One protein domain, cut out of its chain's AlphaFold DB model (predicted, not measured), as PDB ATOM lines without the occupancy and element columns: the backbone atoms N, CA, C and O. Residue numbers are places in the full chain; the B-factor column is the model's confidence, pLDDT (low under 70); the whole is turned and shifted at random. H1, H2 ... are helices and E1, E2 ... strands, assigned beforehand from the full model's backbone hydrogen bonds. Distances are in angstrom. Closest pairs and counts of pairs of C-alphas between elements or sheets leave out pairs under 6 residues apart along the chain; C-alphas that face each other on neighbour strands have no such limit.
ATOM      1  N   ALA A   3     -30.339  38.141 -37.799       86.88
ATOM      2  CA  ALA A   3     -29.831  38.989 -36.731       86.88
ATOM      3  C   ALA A   3     -29.136  38.129 -35.668       86.88
ATOM      4  O   ALA A   3     -29.710  37.145 -35.195       86.88
ATOM      5  N   ILE A   4     -27.913  38.503 -35.303       90.81
ATOM      6  CA  ILE A   4     -27.157  37.916 -34.190       90.81
ATOM      7  C   ILE A   4     -26.634  39.025 -33.274       90.81
ATOM      8  O   ILE A   4     -26.507  40.173 -33.701       90.81
ATOM      9  N   VAL A   5     -26.327  38.689 -32.023       91.88
ATOM     10  CA  VAL A   5     -25.779  39.636 -31.041       91.88
ATOM     11  C   VAL A   5     -24.280  39.393 -30.886       91.88
ATOM     12  O   VAL A   5     -23.872  38.272 -30.603       91.88
ATOM     13  N   ILE A   6     -23.469  40.435 -31.081       90.50
ATOM     14  CA  ILE A   6     -22.010  40.420 -30.916       90.50
ATOM     15  C   ILE A   6     -21.628  41.507 -29.910       90.50
ATOM     16  O   ILE A   6     -21.630  42.700 -30.239       90.50
ATOM     17  N   GLY A   7     -21.297  41.092 -28.685       86.19
ATOM     18  CA  GLY A   7     -21.150  42.005 -27.552       86.19
ATOM     19  C   GLY A   7     -22.490  42.662 -27.211       86.19
ATOM     20  O   GLY A   7     -23.456  41.982 -26.887       86.19
ATOM     21  N   ASP A   8     -22.554  43.982 -27.325       85.25
ATOM     22  CA  ASP A   8     -23.729  44.819 -27.068       85.25
ATOM     23  C   ASP A   8     -24.505  45.205 -28.343       85.25
ATOM     24  O   ASP A   8     -25.462  45.978 -28.282       85.25
ATOM     25  N   ARG A   9     -24.103  44.695 -29.518       85.94
ATOM     26  CA  ARG A   9     -24.667  45.100 -30.815       85.94
ATOM     27  C   ARG A   9     -25.392  43.974 -31.529       85.94
ATOM     28  O   ARG A   9     -24.875  42.866 -31.651       85.94
ATOM     29  N   GLN A  10     -26.539  44.312 -32.109       91.31
ATOM     30  CA  GLN A  10     -27.207  43.483 -33.104       91.31
ATOM     31  C   GLN A  10     -26.540  43.684 -34.472       91.31
ATOM     32  O   GLN A  10     -26.314  44.814 -34.901       91.31
ATOM     33  N   VAL A  11     -26.206  42.581 -35.138       90.88
ATOM     34  CA  VAL A  11     -25.551  42.550 -36.450       90.88
ATOM     35  C   VAL A  11     -26.385  41.683 -37.383       90.88
ATOM     36  O   VAL A  11     -26.708  40.540 -37.051       90.88
ATOM     37  N   GLU A  12     -26.726  42.201 -38.559       91.06
ATOM     38  CA  GLU A  12     -27.382  41.409 -39.599       91.06
ATOM     39  C   GLU A  12     -26.348  40.668 -40.442       91.06
ATOM     40  O   GLU A  12     -25.422  41.265 -40.987       91.06
ATOM     41  N   MET A  13     -26.489  39.354 -40.572       89.00
ATOM     42  CA  MET A  13     -25.474  38.530 -41.219       89.00
ATOM     43  C   MET A  13     -26.090  37.605 -42.275       89.00
ATOM     44  O   MET A  13     -27.159  37.022 -42.043       89.00
ATOM     45  N   PRO A  14     -25.467  37.457 -43.458       86.38
ATOM     46  CA  PRO A  14     -25.848  36.402 -44.386       86.38
ATOM     47  C   PRO A  14     -25.432  35.033 -43.837       86.38
ATOM     48  O   PRO A  14     -24.434  34.912 -43.131       86.38
ATOM     49  N   ALA A  15     -26.205  34.003 -44.174       87.12
ATOM     50  CA  ALA A  15     -25.811  32.623 -43.917       87.12
ATOM     51  C   ALA A  15     -24.734  32.172 -44.933       87.12
ATOM     52  O   ALA A  15     -24.737  32.682 -46.058       87.12
ATOM     53  N   PRO A  16     -23.867  31.205 -44.576       89.50
ATOM     54  CA  PRO A  16     -23.778  30.544 -43.270       89.50
ATOM     55  C   PRO A  16     -23.077  31.403 -42.202       89.50
ATOM     56  O   PRO A  16     -22.284  32.295 -42.511       89.50
ATOM     57  N   ILE A  17     -23.395  31.131 -40.934       91.75
ATOM     58  CA  ILE A  17     -22.782  31.776 -39.766       91.75
ATOM     59  C   ILE A  17     -22.100  30.680 -38.955       91.75
ATOM     60  O   ILE A  17     -22.793  29.848 -38.374       91.75
ATOM     61  N   TYR A  18     -20.768  30.686 -38.929       93.88
ATOM     62  CA  TYR A  18     -19.980  29.688 -38.192       93.88
ATOM     63  C   TYR A  18     -19.283  30.263 -36.958       93.88
ATOM     64  O   TYR A  18     -18.764  29.507 -36.141       93.88
ATOM     65  N   ILE A  19     -19.266  31.588 -36.792       95.75
ATOM     66  CA  ILE A  19     -18.806  32.211 -35.545       95.75
ATOM     67  C   ILE A  19     -19.753  31.866 -34.393       95.75
ATOM     68  O   ILE A  19     -20.971  31.846 -34.568       95.75
ATOM     69  N   ILE A  20     -19.191  31.656 -33.205       96.06
ATOM     70  CA  ILE A  20     -19.936  31.498 -31.957       96.06
ATOM     71  C   ILE A  20     -20.082  32.903 -31.337       96.06
ATOM     72  O   ILE A  20     -19.087  33.445 -30.847       96.06
ATOM     73  N   PRO A  21     -21.264  33.552 -31.408       94.44
ATOM     74  CA  PRO A  21     -21.374  35.008 -31.244       94.44
ATOM     75  C   PRO A  21     -20.905  35.570 -29.893       94.44
ATOM     76  O   PRO A  21     -20.270  36.622 -29.853       94.44
ATOM     77  N   ASP A  22     -21.169  34.866 -28.795       95.56
ATOM     78  CA  ASP A  22     -20.808  35.260 -27.424       95.56
ATOM     79  C   ASP A  22     -19.301  35.152 -27.130       95.56
ATOM     80  O   ASP A  22     -18.805  35.745 -26.172       95.56
ATOM     81  N   THR A  23     -18.547  34.459 -27.983       96.88
ATOM     82  CA  THR A  23     -17.084  34.354 -27.875       96.88
ATOM     83  C   THR A  23     -16.346  35.486 -28.591       96.88
ATOM     84  O   THR A  23     -15.144  35.667 -28.379       96.88
ATOM     85  N   VAL A  24     -17.043  36.243 -29.446       96.81
ATOM     86  CA  VAL A  24     -16.421  37.234 -30.325       96.81
ATOM     87  C   VAL A  24     -16.016  38.482 -29.547       96.81
ATOM     88  O   VAL A  24     -16.842  39.189 -28.971       96.81
ATOM     89  N   LYS A  25     -14.724  38.804 -29.603       95.50
ATOM     90  CA  LYS A  25     -14.118  40.014 -29.049       95.50
ATOM     91  C   LYS A  25     -13.587  40.874 -30.184       95.50
ATOM     92  O   LYS A  25     -12.849  40.398 -31.043       95.50
ATOM     93  N   VAL A  26     -13.947  42.154 -30.175       92.81
ATOM     94  CA  VAL A  26     -13.495  43.135 -31.169       92.81
ATOM     95  C   VAL A  26     -12.554  44.116 -30.489       92.81
ATOM     96  O   VAL A  26     -12.942  44.770 -29.525       92.81
ATOM     97  N   SER A  27     -11.336  44.231 -31.006       90.81
ATOM     98  CA  SER A  27     -10.363  45.230 -30.581       90.81
ATOM     99  C   SER A  27     -10.269  46.321 -31.640       90.81
ATOM    100  O   SER A  27      -9.700  46.124 -32.716       90.81
ATOM    101  N   GLU A  28     -10.850  47.483 -31.345       83.69
ATOM    102  CA  GLU A  28     -10.782  48.649 -32.233       83.69
ATOM    103  C   GLU A  28      -9.361  49.233 -32.300       83.69
ATOM    104  O   GLU A  28      -8.975  49.753 -33.343       83.69
ATOM    105  N   GLU A  29      -8.575  49.106 -31.222       84.81
ATOM    106  CA  GLU A  29      -7.189  49.589 -31.135       84.81
ATOM    107  C   GLU A  29      -6.275  48.846 -32.109       84.81
ATOM    108  O   GLU A  29      -5.533  49.453 -32.878       84.81
ATOM    109  N   THR A  30      -6.362  47.516 -32.109       84.00
ATOM    110  CA  THR A  30      -5.516  46.662 -32.949       84.00
ATOM    111  C   THR A  30      -6.157  46.340 -34.296       84.00
ATOM    112  O   THR A  30      -5.529  45.697 -35.135       84.00
ATOM    113  N   GLY A  31      -7.411  46.750 -34.524       85.31
ATOM    114  CA  GLY A  31      -8.166  46.408 -35.731       85.31
ATOM    115  C   GLY A  31      -8.382  44.900 -35.895       85.31
ATOM    116  O   GLY A  31      -8.470  44.404 -37.021       85.31
ATOM    117  N   THR A  32      -8.439  44.166 -34.780       94.88
ATOM    118  CA  THR A  32      -8.562  42.706 -34.773       94.88
ATOM    119  C   THR A  32      -9.893  42.246 -34.199       94.88
ATOM    120  O   THR A  32     -10.545  42.940 -33.416       94.88
ATOM    121  N   MET A  33     -10.303  41.046 -34.591       96.25
ATOM    122  CA  MET A  33     -11.437  40.347 -34.006       96.25
ATOM    123  C   MET A  33     -11.056  38.900 -33.757       96.25
ATOM    124  O   MET A  33     -10.581  38.223 -34.665       96.25
ATOM    125  N   SER A  34     -11.260  38.439 -32.533       97.31
ATOM    126  CA  SER A  34     -10.992  37.064 -32.131       97.31
ATOM    127  C   SER A  34     -12.239  36.419 -31.561       97.31
ATOM    128  O   SER A  34     -13.186  37.099 -31.174       97.31
ATOM    129  N   GLY A  35     -12.248  35.098 -31.521       97.62
ATOM    130  CA  GLY A  35     -13.351  34.336 -30.966       97.62
ATOM    131  C   GLY A  35     -13.208  32.876 -31.328       97.62
ATOM    132  O   GLY A  35     -12.123  32.415 -31.687       97.62
ATOM    133  N   LYS A  36     -14.324  32.166 -31.250       97.12
ATOM    134  CA  LYS A  36     -14.418  30.770 -31.639       97.12
ATOM    135  C   LYS A  36     -15.400  30.593 -32.780       97.12
ATOM    136  O   LYS A  36     -16.387  31.323 -32.894       97.12
ATOM    137  N   CYS A  37     -15.138  29.609 -33.620       95.06
ATOM    138  CA  CYS A  37     -16.066  29.141 -34.634       95.06
ATOM    139  C   CYS A  37     -16.296  27.638 -34.502       95.06
ATOM    140  O   CYS A  37     -15.480  26.923 -33.920       95.06
ATOM    141  N   ILE A  38     -17.409  27.174 -35.055       93.12
ATOM    142  CA  ILE A  38     -17.769  25.762 -35.120       93.12
ATOM    143  C   ILE A  38     -18.299  25.447 -36.514       93.12
ATOM    144  O   ILE A  38     -19.071  26.217 -37.090       93.12
ATOM    145  N   PHE A  39     -17.882  24.306 -37.052       90.81
ATOM    146  CA  PHE A  39     -18.403  23.763 -38.304       90.81
ATOM    147  C   PHE A  39     -19.319  22.593 -37.950       90.81
ATOM    148  O   PHE A  39     -18.813  21.514 -37.635       90.81
ATOM    149  N   PRO A  40     -20.645  22.810 -37.892       90.00
ATOM    150  CA  PRO A  40     -21.548  21.834 -37.311       90.00
ATOM    151  C   PRO A  40     -21.784  20.658 -38.258       90.00
ATOM    152  O   PRO A  40     -22.006  20.860 -39.452       90.00
ATOM    153  N   SER A  41     -21.832  19.438 -37.727       89.19
ATOM    154  CA  SER A  41     -22.172  18.234 -38.508       89.19
ATOM    155  C   SER A  41     -23.589  18.273 -39.094       89.19
ATOM    156  O   SER A  41     -23.874  17.588 -40.072       89.19
ATOM    157  N   SER A  42     -24.470  19.114 -38.541       89.25
ATOM    158  CA  SER A  42     -25.808  19.361 -39.084       89.25
ATOM    159  C   SER A  42     -25.811  20.118 -40.417       89.25
ATOM    160  O   SER A  42     -26.844  20.159 -41.079       89.25
ATOM    161  N   ASP A  43     -24.707  20.775 -40.789       87.31
ATOM    162  CA  ASP A  43     -24.535  21.341 -42.127       87.31
ATOM    163  C   ASP A  43     -24.136  20.207 -43.088       87.31
ATOM    164  O   ASP A  43     -23.055  19.639 -42.918       87.31
ATOM    165  N   PRO A  44     -24.949  19.871 -44.110       85.12
ATOM    166  CA  PRO A  44     -24.634  18.773 -45.028       85.12
ATOM    167  C   PRO A  44     -23.278  18.938 -45.723       85.12
ATOM    168  O   PRO A  44     -22.588  17.960 -45.997       85.12
ATOM    169  N   THR A  45     -22.837  20.180 -45.953       81.38
ATOM    170  CA  THR A  45     -21.538  20.463 -46.583       81.38
ATOM    171  C   THR A  45     -20.340  20.158 -45.679       81.38
ATOM    172  O   THR A  45     -19.215  20.103 -46.178       81.38
ATOM    173  N   VAL A  46     -20.587  19.953 -44.382       83.88
ATOM    174  CA  VAL A  46     -19.627  19.545 -43.349       83.88
ATOM    175  C   VAL A  46     -19.825  18.063 -43.018       83.88
ATOM    176  O   VAL A  46     -18.915  17.255 -43.193       83.88
ATOM    177  N   GLY A  47     -21.028  17.686 -42.576       80.94
ATOM    178  CA  GLY A  47     -21.326  16.357 -42.035       80.94
ATOM    179  C   GLY A  47     -21.213  15.215 -43.046       80.94
ATOM    180  O   GLY A  47     -20.807  14.118 -42.675       80.94
ATOM    181  N   GLU A  48     -21.508  15.457 -44.326       80.69
ATOM    182  CA  GLU A  48     -21.405  14.425 -45.373       80.69
ATOM    183  C   GLU A  48     -19.976  14.271 -45.918       80.69
ATOM    184  O   GLU A  48     -19.693  13.351 -46.684       80.69
ATOM    185  N   ARG A  49     -19.053  15.166 -45.537       72.62
ATOM    186  CA  ARG A  49     -17.692  15.252 -46.089       72.62
ATOM    187  C   ARG A  49     -16.612  14.904 -45.068       72.62
ATOM    188  O   ARG A  49     -15.545  15.501 -45.090       72.62
ATOM    189  N   VAL A  50     -16.855  13.905 -44.224       63.69
ATOM    190  CA  VAL A  50     -15.954  13.487 -43.127       63.69
ATOM    191  C   VAL A  50     -14.491  13.243 -43.537       63.69
ATOM    192  O   VAL A  50     -13.590  13.492 -42.739       63.69
ATOM    193  N   ASP A  51     -14.247  12.809 -44.780       60.53
ATOM    194  CA  ASP A  51     -12.901  12.517 -45.305       60.53
ATOM    195  C   ASP A  51     -12.201  13.727 -45.938       60.53
ATOM    196  O   ASP A  51     -11.005  13.689 -46.232       60.53
ATOM    197  N   HIS A  52     -12.935  14.812 -46.172       57.09
ATOM    198  CA  HIS A  52     -12.367  16.056 -46.656       57.09
ATOM    199  C   HIS A  52     -12.215  16.964 -45.441       57.09
ATOM    200  O   HIS A  52     -13.165  17.186 -44.695       57.09
ATOM    201  N   VAL A  53     -11.021  17.533 -45.240       59.19
ATOM    202  CA  VAL A  53     -10.886  18.727 -44.388       59.19
ATOM    203  C   VAL A  53     -12.018  19.679 -44.794       59.19
ATOM    204  O   VAL A  53     -12.308  19.733 -45.989       59.19
ATOM    205  N   ASN A  54     -12.681  20.356 -43.852       59.44
ATOM    206  CA  ASN A  54     -13.777  21.310 -44.095       59.44
ATOM    207  C   ASN A  54     -13.310  22.471 -44.995       59.44
ATOM    208  O   ASN A  54     -13.076  23.590 -44.557       59.44
ATOM    209  N   ILE A  55     -13.066  22.166 -46.267       61.34
ATOM    210  CA  ILE A  55     -12.381  23.018 -47.219       61.34
ATOM    211  C   ILE A  55     -13.324  24.181 -47.480       61.34
ATOM    212  O   ILE A  55     -14.460  23.975 -47.909       61.34
ATOM    213  N   CYS A  56     -12.808  25.390 -47.260       69.81
ATOM    214  CA  CYS A  56     -13.467  26.672 -47.484       69.81
ATOM    215  C   CYS A  56     -14.429  27.151 -46.385       69.81
ATOM    216  O   CYS A  56     -14.892  28.292 -46.490       69.81
ATOM    217  N   HIS A  57     -14.719  26.385 -45.327       85.12
ATOM    218  CA  HIS A  57     -15.646  26.845 -44.280       85.12
ATOM    219  C   HIS A  57     -15.070  27.994 -43.445       85.12
ATOM    220  O   HIS A  57     -15.779  28.933 -43.077       85.12
ATOM    221  N   GLU A  58     -13.753  28.005 -43.254       88.19
ATOM    222  CA  GLU A  58     -13.020  29.082 -42.591       88.19
ATOM    223  C   GLU A  58     -13.114  30.418 -43.350       88.19
ATOM    224  O   GLU A  58     -13.048  31.493 -42.745       88.19
ATOM    225  N   MET A  59     -13.335  30.392 -44.671       88.88
ATOM    226  CA  MET A  59     -13.573  31.623 -45.435       88.88
ATOM    227  C   MET A  59     -14.883  32.296 -45.036       88.88
ATOM    228  O   MET A  59     -14.943  33.527 -44.984       88.88
ATOM    229  N   PHE A  60     -15.918  31.518 -44.710       90.25
ATOM    230  CA  PHE A  60     -17.174  32.080 -44.224       90.25
ATOM    231  C   PHE A  60     -17.007  32.722 -42.848       90.25
ATOM    232  O   PHE A  60     -17.621  33.753 -42.607       90.25
ATOM    233  N   VAL A  61     -16.113  32.215 -41.991       93.69
ATOM    234  CA  VAL A  61     -15.774  32.870 -40.713       93.69
ATOM    235  C   VAL A  61     -15.150  34.246 -40.955       93.69
ATOM    236  O   VAL A  61     -15.596  35.241 -40.375       93.69
ATOM    237  N   LEU A  62     -14.172  34.348 -41.862       93.69
ATOM    238  CA  LEU A  62     -13.577  35.639 -42.226       93.69
ATOM    239  C   LEU A  62     -14.612  36.584 -42.863       93.69
ATOM    240  O   LEU A  62     -14.596  37.790 -42.610       93.69
ATOM    241  N   TRP A  63     -15.557  36.053 -43.640       91.06
ATOM    242  CA  TRP A  63     -16.653  36.842 -44.200       91.06
ATOM    243  C   TRP A  63     -17.659  37.302 -43.127       91.06
ATOM    244  O   TRP A  63     -18.076  38.462 -43.131       91.06
ATOM    245  N   ASN A  64     -18.005  36.453 -42.157       93.31
ATOM    246  CA  ASN A  64     -18.819  36.836 -41.001       93.31
ATOM    247  C   ASN A  64     -18.166  38.023 -40.260       93.31
ATOM    248  O   ASN A  64     -18.839  39.015 -39.970       93.31
ATOM    249  N   CYS A  65     -16.843  37.983 -40.060       94.12
ATOM    250  CA  CYS A  65     -16.075  39.081 -39.461       94.12
ATOM    251  C   CYS A  65     -16.095  40.357 -40.327       94.12
ATOM    252  O   CYS A  65     -16.338  41.449 -39.811       94.12
ATOM    253  N   ALA A  66     -15.932  40.231 -41.651       91.69
ATOM    254  CA  ALA A  66     -16.064  41.336 -42.612       91.69
ATOM    255  C   ALA A  66     -17.411  42.062 -42.508       91.69
ATOM    256  O   ALA A  66     -17.452  43.292 -42.523       91.69
ATOM    257  N   HIS A  67     -18.502  41.319 -42.329       91.38
ATOM    258  CA  HIS A  67     -19.829  41.898 -42.138       91.38
ATOM    259  C   HIS A  67     -19.983  42.645 -40.811       91.38
ATOM    260  O   HIS A  67     -20.597  43.716 -40.792       91.38
ATOM    261  N   ILE A  68     -19.412  42.118 -39.725       93.31
ATOM    262  CA  ILE A  68     -19.396  42.805 -38.428       93.31
ATOM    263  C   ILE A  68     -18.624  44.125 -38.548       93.31
ATOM    264  O   ILE A  68     -19.117  45.161 -38.102       93.31
ATOM    265  N   TRP A  69     -17.445  44.120 -39.179       91.56
ATOM    266  CA  TRP A  69     -16.672  45.347 -39.393       91.56
ATOM    267  C   TRP A  69     -17.418  46.364 -40.251       91.56
ATOM    268  O   TRP A  69     -17.476  47.531 -39.872       91.56
ATOM    269  N   ALA A  70     -18.025  45.929 -41.357       90.75
ATOM    270  CA  ALA A  70     -18.789  46.810 -42.231       90.75
ATOM    271  C   ALA A  70     -19.886  47.554 -41.458       90.75
ATOM    272  O   ALA A  70     -19.908  48.781 -41.442       90.75
ATOM    273  N   GLN A  71     -20.716  46.832 -40.702       91.81
ATOM    274  CA  GLN A  71     -21.782  47.450 -39.909       91.81
ATOM    275  C   GLN A  71     -21.251  48.327 -38.774       91.81
ATOM    276  O   GLN A  71     -21.776  49.414 -38.540       91.81
ATOM    277  N   ARG A  72     -20.172  47.917 -38.092       88.94
ATOM    278  CA  ARG A  72     -19.557  48.733 -37.031       88.94
ATOM    279  C   ARG A  72     -18.990  50.053 -37.551       88.94
ATOM    280  O   ARG A  72     -19.032  51.042 -36.824       88.94
ATOM    281  N   LYS A  73     -18.472  50.065 -38.781       88.75
ATOM    282  CA  LYS A  73     -17.863  51.239 -39.422       88.75
ATOM    283  C   LYS A  73     -18.826  52.012 -40.337       88.75
ATOM    284  O   LYS A  73     -18.414  53.016 -40.914       88.75
ATOM    285  N   GLY A  74     -20.082  51.570 -40.462       89.88
ATOM    286  CA  GLY A  74     -21.084  52.191 -41.336       89.88
ATOM    287  C   GLY A  74     -20.788  52.028 -42.829       89.88
ATOM    288  O   GLY A  74     -21.119  52.906 -43.620       89.88
ATOM    289  N   TRP A  75     -20.109  50.948 -43.210       90.81
ATOM    290  CA  TRP A  75     -19.856  50.584 -44.601       90.81
ATOM    291  C   TRP A  75     -20.991  49.716 -45.140       90.81
ATOM    292  O   TRP A  75     -21.641  48.975 -44.399       90.81
ATOM    293  N   GLY A  76     -21.181  49.767 -46.452       88.31
ATOM    294  CA  GLY A  76     -21.989  48.817 -47.194       88.31
ATOM    295  C   GLY A  76     -21.417  47.399 -47.150       88.31
ATOM    296  O   GLY A  76     -20.358  47.114 -46.579       88.31
ATOM    297  N   ARG A  77     -22.139  46.474 -47.779       88.56
ATOM    298  CA  ARG A  77     -21.752  45.064 -47.857       88.56
ATOM    299  C   ARG A  77     -20.379  44.905 -48.509       88.56
ATOM    300  O   ARG A  77     -20.127  45.470 -49.562       88.56
ATOM    301  N   LEU A  78     -19.509  44.087 -47.920       89.81
ATOM    302  CA  LEU A  78     -18.193  43.785 -48.487       89.81
ATOM    303  C   LEU A  78     -18.232  42.478 -49.291       89.81
ATOM    304  O   LEU A  78     -18.639  41.436 -48.775       89.81
ATOM    305  N   PHE A  79     -17.762  42.525 -50.538       88.81
ATOM    306  CA  PHE A  79     -17.547  41.364 -51.400       88.81
ATOM    307  C   PHE A  79     -16.088  40.922 -51.381       88.81
ATOM    308  O   PHE A  79     -15.194  41.735 -51.626       88.81
ATOM    309  N   ALA A  80     -15.845  39.634 -51.139       87.69
ATOM    310  CA  ALA A  80     -14.532  39.023 -51.321       87.69
ATOM    311  C   ALA A  80     -14.298  38.733 -52.812       87.69
ATOM    312  O   ALA A  80     -15.066  38.001 -53.429       87.69
ATOM    313  N   ILE A  81     -13.246  39.308 -53.395       85.50
ATOM    314  CA  ILE A  81     -12.935  39.172 -54.830       85.50
ATOM    315  C   ILE A  81     -11.843  38.136 -55.084       85.50
ATOM    316  O   ILE A  81     -11.791  37.520 -56.144       85.50
ATOM    317  N   LYS A  82     -10.938  37.958 -54.124       86.19
ATOM    318  CA  LYS A  82      -9.824  37.024 -54.245       86.19
ATOM    319  C   LYS A  82      -9.469  36.489 -52.871       86.19
ATOM    320  O   LYS A  82      -9.209  37.277 -51.963       86.19
ATOM    321  N   THR A  83      -9.467  35.171 -52.739       87.94
ATOM    322  CA  THR A  83      -9.180  34.476 -51.486       87.94
ATOM    323  C   THR A  83      -8.040  33.485 -51.666       87.94
ATOM    324  O   THR A  83      -7.798  32.974 -52.760       87.94
ATOM    325  N   ARG A  84      -7.310  33.241 -50.581       87.81
ATOM    326  CA  ARG A  84      -6.250  32.242 -50.497       87.81
ATOM    327  C   ARG A  84      -6.356  31.531 -49.159       87.81
ATOM    328  O   ARG A  84      -6.522  32.175 -48.128       87.81
ATOM    329  N   GLN A  85      -6.193  30.219 -49.184       86.50
ATOM    330  CA  GLN A  85      -6.123  29.378 -48.000       86.50
ATOM    331  C   GLN A  85      -4.777  28.650 -47.986       86.50
ATOM    332  O   GLN A  85      -4.297  28.211 -49.030       86.50
ATOM    333  N   GLU A  86      -4.155  28.557 -46.816       86.12
ATOM    334  CA  GLU A  86      -2.870  27.897 -46.606       86.12
ATOM    335  C   GLU A  86      -2.940  27.011 -45.361       86.12
ATOM    336  O   GLU A  86      -3.306  27.461 -44.275       86.12
ATOM    337  N   VAL A  87      -2.612  25.730 -45.535       80.81
ATOM    338  CA  VAL A  87      -2.566  24.751 -44.445       80.81
ATOM    339  C   VAL A  87      -1.231  24.875 -43.732       80.81
ATOM    340  O   VAL A  87      -0.185  24.699 -44.349       80.81
ATOM    341  N   VAL A  88      -1.274  25.153 -42.429       78.25
ATOM    342  CA  VAL A  88      -0.072  25.377 -41.610       78.25
ATOM    343  C   VAL A  88       0.166  24.209 -40.647       78.25
ATOM    344  O   VAL A  88       1.309  23.862 -40.366       78.25
ATOM    345  N   GLY A  89      -0.904  23.572 -40.157       69.69
ATOM    346  CA  GLY A  89      -0.828  22.549 -39.105       69.69
ATOM    347  C   GLY A  89      -1.066  21.104 -39.541       69.69
ATOM    348  O   GLY A  89      -0.910  20.205 -38.717       69.69
ATOM    349  N   GLY A  90      -1.484  20.864 -40.791       61.72
ATOM    350  CA  GLY A  90      -1.717  19.522 -41.351       61.72
ATOM    351  C   GLY A  90      -2.737  18.647 -40.603       61.72
ATOM    352  O   GLY A  90      -2.790  17.444 -40.839       61.72
ATOM    353  N   ARG A  91      -3.522  19.212 -39.676       66.69
ATOM    354  CA  ARG A  91      -4.494  18.474 -38.860       66.69
ATOM    355  C   ARG A  91      -5.888  18.585 -39.456       66.69
ATOM    356  O   ARG A  91      -6.341  19.682 -39.773       66.69
ATOM    357  N   MET A  92      -6.574  17.449 -39.545       71.50
ATOM    358  CA  MET A  92      -8.020  17.433 -39.743       71.50
ATOM    359  C   MET A  92      -8.702  18.038 -38.521       71.50
ATOM    360  O   MET A  92      -8.314  17.745 -37.386       71.50
ATOM    361  N   THR A  93      -9.727  18.847 -38.763       77.00
ATOM    362  CA  THR A  93     -10.582  19.369 -37.700       77.00
ATOM    363  C   THR A  93     -11.938  18.686 -37.807       77.00
ATOM    364  O   THR A  93     -12.633  18.927 -38.796       77.00
ATOM    365  N   PRO A  94     -12.300  17.806 -36.857       79.69
ATOM    366  CA  PRO A  94     -13.596  17.147 -36.880       79.69
ATOM    367  C   PRO A  94     -14.741  18.171 -36.859       79.69
ATOM    368  O   PRO A  94     -14.577  19.252 -36.279       79.69
ATOM    369  N   PRO A  95     -15.909  17.836 -37.432       86.44
ATOM    370  CA  PRO A  95     -17.130  18.598 -37.203       86.44
ATOM    371  C   PRO A  95     -17.395  18.802 -35.710       86.44
ATOM    372  O   PRO A  95     -16.898  18.054 -34.866       86.44
ATOM    373  N   ASP A  96     -18.164  19.837 -35.394       89.38
ATOM    374  CA  ASP A  96     -18.569  20.193 -34.030       89.38
ATOM    375  C   ASP A  96     -17.404  20.555 -33.081       89.38
ATOM    376  O   ASP A  96     -17.607  20.796 -31.892       89.38
ATOM    377  N   THR A  97     -16.178  20.652 -33.602       89.25
ATOM    378  CA  THR A  97     -15.014  21.112 -32.842       89.25
ATOM    379  C   THR A  97     -14.993  22.637 -32.795       89.25
ATOM    380  O   THR A  97     -15.055  23.297 -33.834       89.25
ATOM    381  N   GLU A  98     -14.857  23.200 -31.595       93.75
ATOM    382  CA  GLU A  98     -14.592  24.629 -31.427       93.75
ATOM    383  C   GLU A  98     -13.160  24.965 -31.851       93.75
ATOM    384  O   GLU A  98     -12.193  24.362 -31.380       93.75
ATOM    385  N   ILE A  99     -13.031  25.960 -32.721       93.12
ATOM    386  CA  ILE A  99     -11.760  26.414 -33.281       93.12
ATOM    387  C   ILE A  99     -11.579  27.874 -32.912       93.12
ATOM    388  O   ILE A  99     -12.467  28.693 -33.149       93.12
ATOM    389  N   ASP A 100     -10.417  28.212 -32.367       95.81
ATOM    390  CA  ASP A 100     -10.063  29.596 -32.097       95.81
ATOM    391  C   ASP A 100      -9.694  30.293 -33.410       95.81
ATOM    392  O   ASP A 100      -8.941  29.747 -34.224       95.81
ATOM    393  N   PHE A 101     -10.173  31.519 -33.596       96.12
ATOM    394  CA  PHE A 101      -9.773  32.369 -34.707       96.12
ATOM    395  C   PHE A 101      -9.282  33.734 -34.228       96.12
ATOM    396  O   PHE A 101      -9.763  34.294 -33.238       96.12
ATOM    397  N   VAL A 102      -8.363  34.314 -34.995       97.31
ATOM    398  CA  VAL A 102      -7.989  35.728 -34.918       97.31
ATOM    399  C   VAL A 102      -8.005  36.294 -36.324       97.31
ATOM    400  O   VAL A 102      -7.348  35.778 -37.222       97.31
ATOM    401  N   THR A 103      -8.754  37.368 -36.525       97.06
ATOM    402  CA  THR A 103      -8.882  38.043 -37.813       97.06
ATOM    403  C   THR A 103      -8.427  39.492 -37.727       97.06
ATOM    404  O   THR A 103      -8.517  40.128 -36.674       97.06
ATOM    405  N   SER A 104      -7.952  40.029 -38.846       95.31
ATOM    406  CA  SER A 104      -7.590  41.436 -38.981       95.31
ATOM    407  C   SER A 104      -7.972  41.975 -40.354       95.31
ATOM    408  O   SER A 104      -7.824  41.290 -41.370       95.31
ATOM    409  N   LEU A 105      -8.450  43.220 -40.388       90.19
ATOM    410  CA  LEU A 105      -8.563  44.007 -41.616       90.19
ATOM    411  C   LEU A 105      -7.282  44.807 -41.813       90.19
ATOM    412  O   LEU A 105      -6.811  45.494 -40.910       90.19
ATOM    413  N   THR A 106      -6.739  44.760 -43.019       89.62
ATOM    414  CA  THR A 106      -5.512  45.462 -43.394       89.62
ATOM    415  C   THR A 106      -5.718  46.216 -44.703       89.62
ATOM    416  O   THR A 106      -6.654  45.949 -45.458       89.62
ATOM    417  N   ASN A 107      -4.854  47.195 -44.981       89.31
ATOM    418  CA  ASN A 107      -4.856  47.951 -46.241       89.31
ATOM    419  C   ASN A 107      -6.208  48.603 -46.600       89.31
ATOM    420  O   ASN A 107      -6.530  48.764 -47.780       89.31
ATOM    421  N   VAL A 108      -7.007  48.972 -45.593       90.25
ATOM    422  CA  VAL A 108      -8.325  49.583 -45.789       90.25
ATOM    423  C   VAL A 108      -8.161  51.007 -46.316       90.25
ATOM    424  O   VAL A 108      -7.512  51.846 -45.696       90.25
ATOM    425  N   ARG A 109      -8.772  51.296 -47.464       91.69
ATOM    426  CA  ARG A 109      -8.752  52.606 -48.121       91.69
ATOM    427  C   ARG A 109     -10.063  52.884 -48.842       91.69
ATOM    428  O   ARG A 109     -10.777  51.958 -49.221       91.69
ATOM    429  N   LYS A 110     -10.349  54.161 -49.100       88.94
ATOM    430  CA  LYS A 110     -11.439  54.563 -49.996       88.94
ATOM    431  C   LYS A 110     -10.923  54.710 -51.427       88.94
ATOM    432  O   LYS A 110      -9.926  55.387 -51.657       88.94
ATOM    433  N   HIS A 111     -11.598  54.098 -52.394       82.38
ATOM    434  CA  HIS A 111     -11.291  54.217 -53.818       82.38
ATOM    435  C   HIS A 111     -12.581  54.419 -54.620       82.38
ATOM    436  O   HIS A 111     -13.451  53.547 -54.644       82.38
ATOM    437  N   GLY A 112     -12.721  55.588 -55.255       81.12
ATOM    438  CA  GLY A 112     -13.953  55.964 -55.959       81.12
ATOM    439  C   GLY A 112     -15.175  56.011 -55.035       81.12
ATOM    440  O   GLY A 112     -16.235  55.521 -55.405       81.12
ATOM    441  N   GLY A 113     -14.999  56.504 -53.802       83.31
ATOM    442  CA  GLY A 113     -16.055  56.580 -52.783       83.31
ATOM    443  C   GLY A 113     -16.327  55.284 -52.009       83.31
ATOM    444  O   GLY A 113     -17.015  55.341 -51.000       83.31
ATOM    445  N   ARG A 114     -15.743  54.152 -52.423       87.00
ATOM    446  CA  ARG A 114     -16.001  52.819 -51.851       87.00
ATOM    447  C   ARG A 114     -14.860  52.316 -50.985       87.00
ATOM    448  O   ARG A 114     -13.698  52.594 -51.290       87.00
ATOM    449  N   VAL A 115     -15.164  51.515 -49.973       89.75
ATOM    450  CA  VAL A 115     -14.166  50.823 -49.155       89.75
ATOM    451  C   VAL A 115     -13.552  49.657 -49.927       89.75
ATOM    452  O   VAL A 115     -14.240  48.812 -50.497       89.75
ATOM    453  N   VAL A 116     -12.223  49.617 -49.939       91.62
ATOM    454  CA  VAL A 116     -11.412  48.516 -50.456       91.62
ATOM    455  C   VAL A 116     -10.400  48.143 -49.385       91.62
ATOM    456  O   VAL A 116      -9.777  49.027 -48.805       91.62
ATOM    457  N   GLY A 117     -10.202  46.855 -49.137       92.38
ATOM    458  CA  GLY A 117      -9.230  46.392 -48.150       92.38
ATOM    459  C   GLY A 117      -8.819  44.948 -48.370       92.38
ATOM    460  O   GLY A 117      -9.235  44.317 -49.339       92.38
ATOM    461  N   SER A 118      -8.018  44.430 -47.456       93.62
ATOM    462  CA  SER A 118      -7.632  43.024 -47.379       93.62
ATOM    463  C   SER A 118      -7.946  42.520 -45.977       93.62
ATOM    464  O   SER A 118      -8.065  43.311 -45.042       93.62
ATOM    465  N   ALA A 119      -8.070  41.212 -45.802       94.19
ATOM    466  CA  ALA A 119      -8.190  40.648 -44.467       94.19
ATOM    467  C   ALA A 119      -7.464  39.320 -44.352       94.19
ATOM    468  O   ALA A 119      -7.258  38.615 -45.342       94.19
ATOM    469  N   LYS A 120      -7.118  38.986 -43.119       95.19
ATOM    470  CA  LYS A 120      -6.451  37.748 -42.749       95.19
ATOM    471  C   LYS A 120      -7.207  37.111 -41.592       95.19
ATOM    472  O   LYS A 120      -7.720  37.829 -40.737       95.19
ATOM    473  N   ALA A 121      -7.257  35.788 -41.567       95.19
ATOM    474  CA  ALA A 121      -7.725  34.987 -40.450       95.19
ATOM    475  C   ALA A 121      -6.730  33.863 -40.163       95.19
ATOM    476  O   ALA A 121      -6.356  33.103 -41.056       95.19
ATOM    477  N   GLU A 122      -6.312  33.775 -38.911       94.81
ATOM    478  CA  GLU A 122      -5.509  32.694 -38.357       94.81
ATOM    479  C   GLU A 122      -6.419  31.803 -37.521       94.81
ATOM    480  O   GLU A 122      -7.164  32.306 -36.680       94.81
ATOM    481  N   PHE A 123      -6.352  30.494 -37.754       93.44
ATOM    482  CA  PHE A 123      -7.133  29.495 -37.031       93.44
ATOM    483  C   PHE A 123      -6.212  28.596 -36.219       93.44
ATOM    484  O   PHE A 123      -5.147  28.184 -36.694       93.44
ATOM    485  N   SER A 124      -6.638  28.256 -35.007       92.44
ATOM    486  CA  SER A 124      -5.881  27.396 -34.104       92.44
ATOM    487  C   SER A 124      -6.779  26.482 -33.276       92.44
ATOM    488  O   SER A 124      -7.935  26.798 -33.014       92.44
ATOM    489  N   LEU A 125      -6.232  25.340 -32.863       89.31
ATOM    490  CA  LEU A 125      -6.911  24.362 -32.016       89.31
ATOM    491  C   LEU A 125      -5.971  23.915 -30.902       89.31
ATOM    492  O   LEU A 125      -4.872  23.414 -31.162       89.31
ATOM    493  N   GLY A 126      -6.386  24.128 -29.652       87.69
ATOM    494  CA  GLY A 126      -5.541  23.862 -28.484       87.69
ATOM    495  C   GLY A 126      -4.231  24.660 -28.518       87.69
ATOM    496  O   GLY A 126      -3.173  24.119 -28.196       87.69
ATOM    497  N   GLY A 127      -4.286  25.906 -29.005       86.75
ATOM    498  CA  GLY A 127      -3.128  26.794 -29.165       86.75
ATOM    499  C   GLY A 127      -2.180  26.435 -30.315       86.75
ATOM    500  O   GLY A 127      -1.146  27.080 -30.476       86.75
ATOM    501  N   LYS A 128      -2.496  25.414 -31.123       88.75
ATOM    502  CA  LYS A 128      -1.673  25.012 -32.271       88.75
ATOM    503  C   LYS A 128      -2.232  25.594 -33.569       88.75
ATOM    504  O   LYS A 128      -3.435  25.457 -33.789       88.75
ATOM    505  N   PRO A 129      -1.392  26.182 -34.441       89.06
ATOM    506  CA  PRO A 129      -1.832  26.665 -35.747       89.06
ATOM    507  C   PRO A 129      -2.476  25.549 -36.572       89.06
ATOM    508  O   PRO A 129      -1.951  24.437 -36.631       89.06
ATOM    509  N   LEU A 130      -3.593  25.857 -37.225       87.25
ATOM    510  CA  LEU A 130      -4.284  24.957 -38.150       87.25
ATOM    511  C   LEU A 130      -4.183  25.476 -39.579       87.25
ATOM    512  O   LEU A 130      -3.632  24.809 -40.462       87.25
ATOM    513  N   LEU A 131      -4.700  26.683 -39.784       88.44
ATOM    514  CA  LEU A 131      -4.973  27.228 -41.098       88.44
ATOM    515  C   LEU A 131      -4.764  28.733 -41.111       88.44
ATOM    516  O   LEU A 131      -5.051  29.431 -40.136       88.44
ATOM    517  N   LEU A 132      -4.330  29.220 -42.264       90.25
ATOM    518  CA  LEU A 132      -4.357  30.622 -42.600       90.25
ATOM    519  C   LEU A 132      -5.302  30.882 -43.773       90.25
ATOM    520  O   LEU A 132      -5.170  30.278 -44.836       90.25
ATOM    521  N   VAL A 133      -6.214  31.833 -43.603       91.38
ATOM    522  CA  VAL A 133      -7.100  32.320 -44.664       91.38
ATOM    523  C   VAL A 133      -6.815  33.788 -44.922       91.38
ATOM    524  O   VAL A 133      -6.704  34.592 -44.002       91.38
ATOM    525  N   ASN A 134      -6.723  34.151 -46.192       92.31
ATOM    526  CA  ASN A 134      -6.548  35.520 -46.639       92.31
ATOM    527  C   ASN A 134      -7.645  35.866 -47.640       92.31
ATOM    528  O   ASN A 134      -7.961  35.088 -48.539       92.31
ATOM    529  N   VAL A 135      -8.187  37.069 -47.509       91.00
ATOM    530  CA  VAL A 135      -8.947  37.732 -48.561       91.00
ATOM    531  C   VAL A 135      -8.064  38.864 -49.062       91.00
ATOM    532  O   VAL A 135      -7.930  39.903 -48.415       91.00
ATOM    533  N   ASP A 136      -7.452  38.657 -50.225       89.50
ATOM    534  CA  ASP A 136      -6.539  39.620 -50.843       89.50
ATOM    535  C   ASP A 136      -7.257  40.939 -51.145       89.50
ATOM    536  O   ASP A 136      -6.647  42.010 -51.119       89.50
ATOM    537  N   ARG A 137      -8.559  40.865 -51.452       89.62
ATOM    538  CA  ARG A 137      -9.366  42.040 -51.772       89.62
ATOM    539  C   ARG A 137     -10.825  41.891 -51.350       89.62
ATOM    540  O   ARG A 137     -11.553  41.081 -51.921       89.62
ATOM    541  N   PHE A 138     -11.242  42.758 -50.436       90.25
ATOM    542  CA  PHE A 138     -12.628  43.135 -50.187       90.25
ATOM    543  C   PHE A 138     -12.979  44.425 -50.932       90.25
ATOM    544  O   PHE A 138     -12.149  45.335 -51.007       90.25
ATOM    545  N   ILE A 139     -14.200  44.511 -51.462       90.94
ATOM    546  CA  ILE A 139     -14.757  45.724 -52.079       90.94
ATOM    547  C   ILE A 139     -16.182  45.939 -51.573       90.94
ATOM    548  O   ILE A 139     -16.982  45.009 -51.580       90.94
ATOM    549  N   GLU A 140     -16.499  47.163 -51.172       91.31
ATOM    550  CA  GLU A 140     -17.857  47.585 -50.832       91.31
ATOM    551  C   GLU A 140     -18.792  47.568 -52.053       91.31
ATOM    552  O   GLU A 140     -18.451  48.064 -53.136       91.31
ATOM    553  N   GLU A 141     -19.973  46.981 -51.865       86.62
ATOM    554  CA  GLU A 141     -21.077  46.948 -52.818       86.62
ATOM    555  C   GLU A 141     -21.484  48.366 -53.222       86.62
ATOM    556  O   GLU A 141     -21.517  49.292 -52.411       86.62
TER     557      GLU A 141
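What this domain is: This is residues 3 to 141 of the 143 residues of an uncharacterized protein of Candidatus Zambryskibacteria bacterium RIFCSPLOWO2_01_FULL_47_14 (UniProt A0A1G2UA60). A twisted sheet of six strands curls round one long helix, H2, and the small hairpin of E1 and E2 packs on another side of H2. The short helix H1 and the loop of residues 48 to 56 lie towards one end of the long axis, and the turn between E6 and E7 lies at the other end. The printed part has 139 residues, with two named helices and eight named strands in the order E1 E2 E3 E4 H1 H2 E5 E6 E7 E8. The large sheet runs E3 E4 E6 E7 E8 E5, antiparallel throughout, and the class is mixed, helices and strands. The whole is compact, with a radius of gyration of the C-alphas of 14.6 A, and spans 45 by 30 by 28 A.

How they stand to each other: E1, residues 3 to 6, and E2, residues 9 to 13, form an antiparallel hairpin, with N 4 and O 11 within hydrogen-bond range at 2.9 A. E3, residues 25 to 27, and E4, residues 32 to 38, form another hairpin, with N 25 and O 34 at 2.8 A. H1, residues 44 to 47, is not on the large sheet, and it is only just apart from H2, residues 57 to 73, at 8.4 A. H2 is on the large sheet, in two layers, a helix on one face of a sheet. The closest C-alphas of H2 and E2 are those of Ile 68 and Val 11, 6.5 A apart. E5, residues 78 to 87, E6, residues 98 to 111, E7, residues 114 to 125, and E8, residues 128 to 140, form a Greek key, in which E6 E7 E8 are a meander, each strand the antiparallel neighbour of the one before, and E5 is the antiparallel neighbour of E8. Within hydrogen-bond range are N 35 and O 101 of E4 and E6, 3.1 A, N 104 and O 120 of E6 and E7, 2.9 A, N 121 and O 133 of E7 and E8, 2.8 A, and N 84 and O 134 of E5 and E8, 2.8 A. The closest C-alphas of H2 and E7 are those of Leu 62 and Ala 121, 6.2 A apart. In H2 every O i to N i+4 pair is within hydrogen-bond range; H1 is too short for such a pair.

Where its parts are: E1 begins at C-alpha 3, (-29.831, 38.989, -36.731), and is 9.9 A long; E2 is 12.3 A, E3 6.6 A, E4 19.3 A and H1 5.1 A. H2 begins at C-alpha 57, (-15.646, 26.845, -44.280), and is 25.0 A long. E5, also 25.0 A, bends by 70 degrees at residue 81. E6 is 37.3 A and E7 35.9 A. E8, 33.4 A, bends by 55 degrees at residue 137 and ends at C-alpha 140, (-17.857, 47.585, -50.832).

The domain as a whole: The two C-alphas farthest apart, those of Asp 51 and Gly 113, are 44.8 A apart. The printed part has no cut, and the link from E2 to E3, 11 residues, is long. The mean pLDDT of the printed part is 87.7, and residues 50 to 56 and 89 to 91 are under 70.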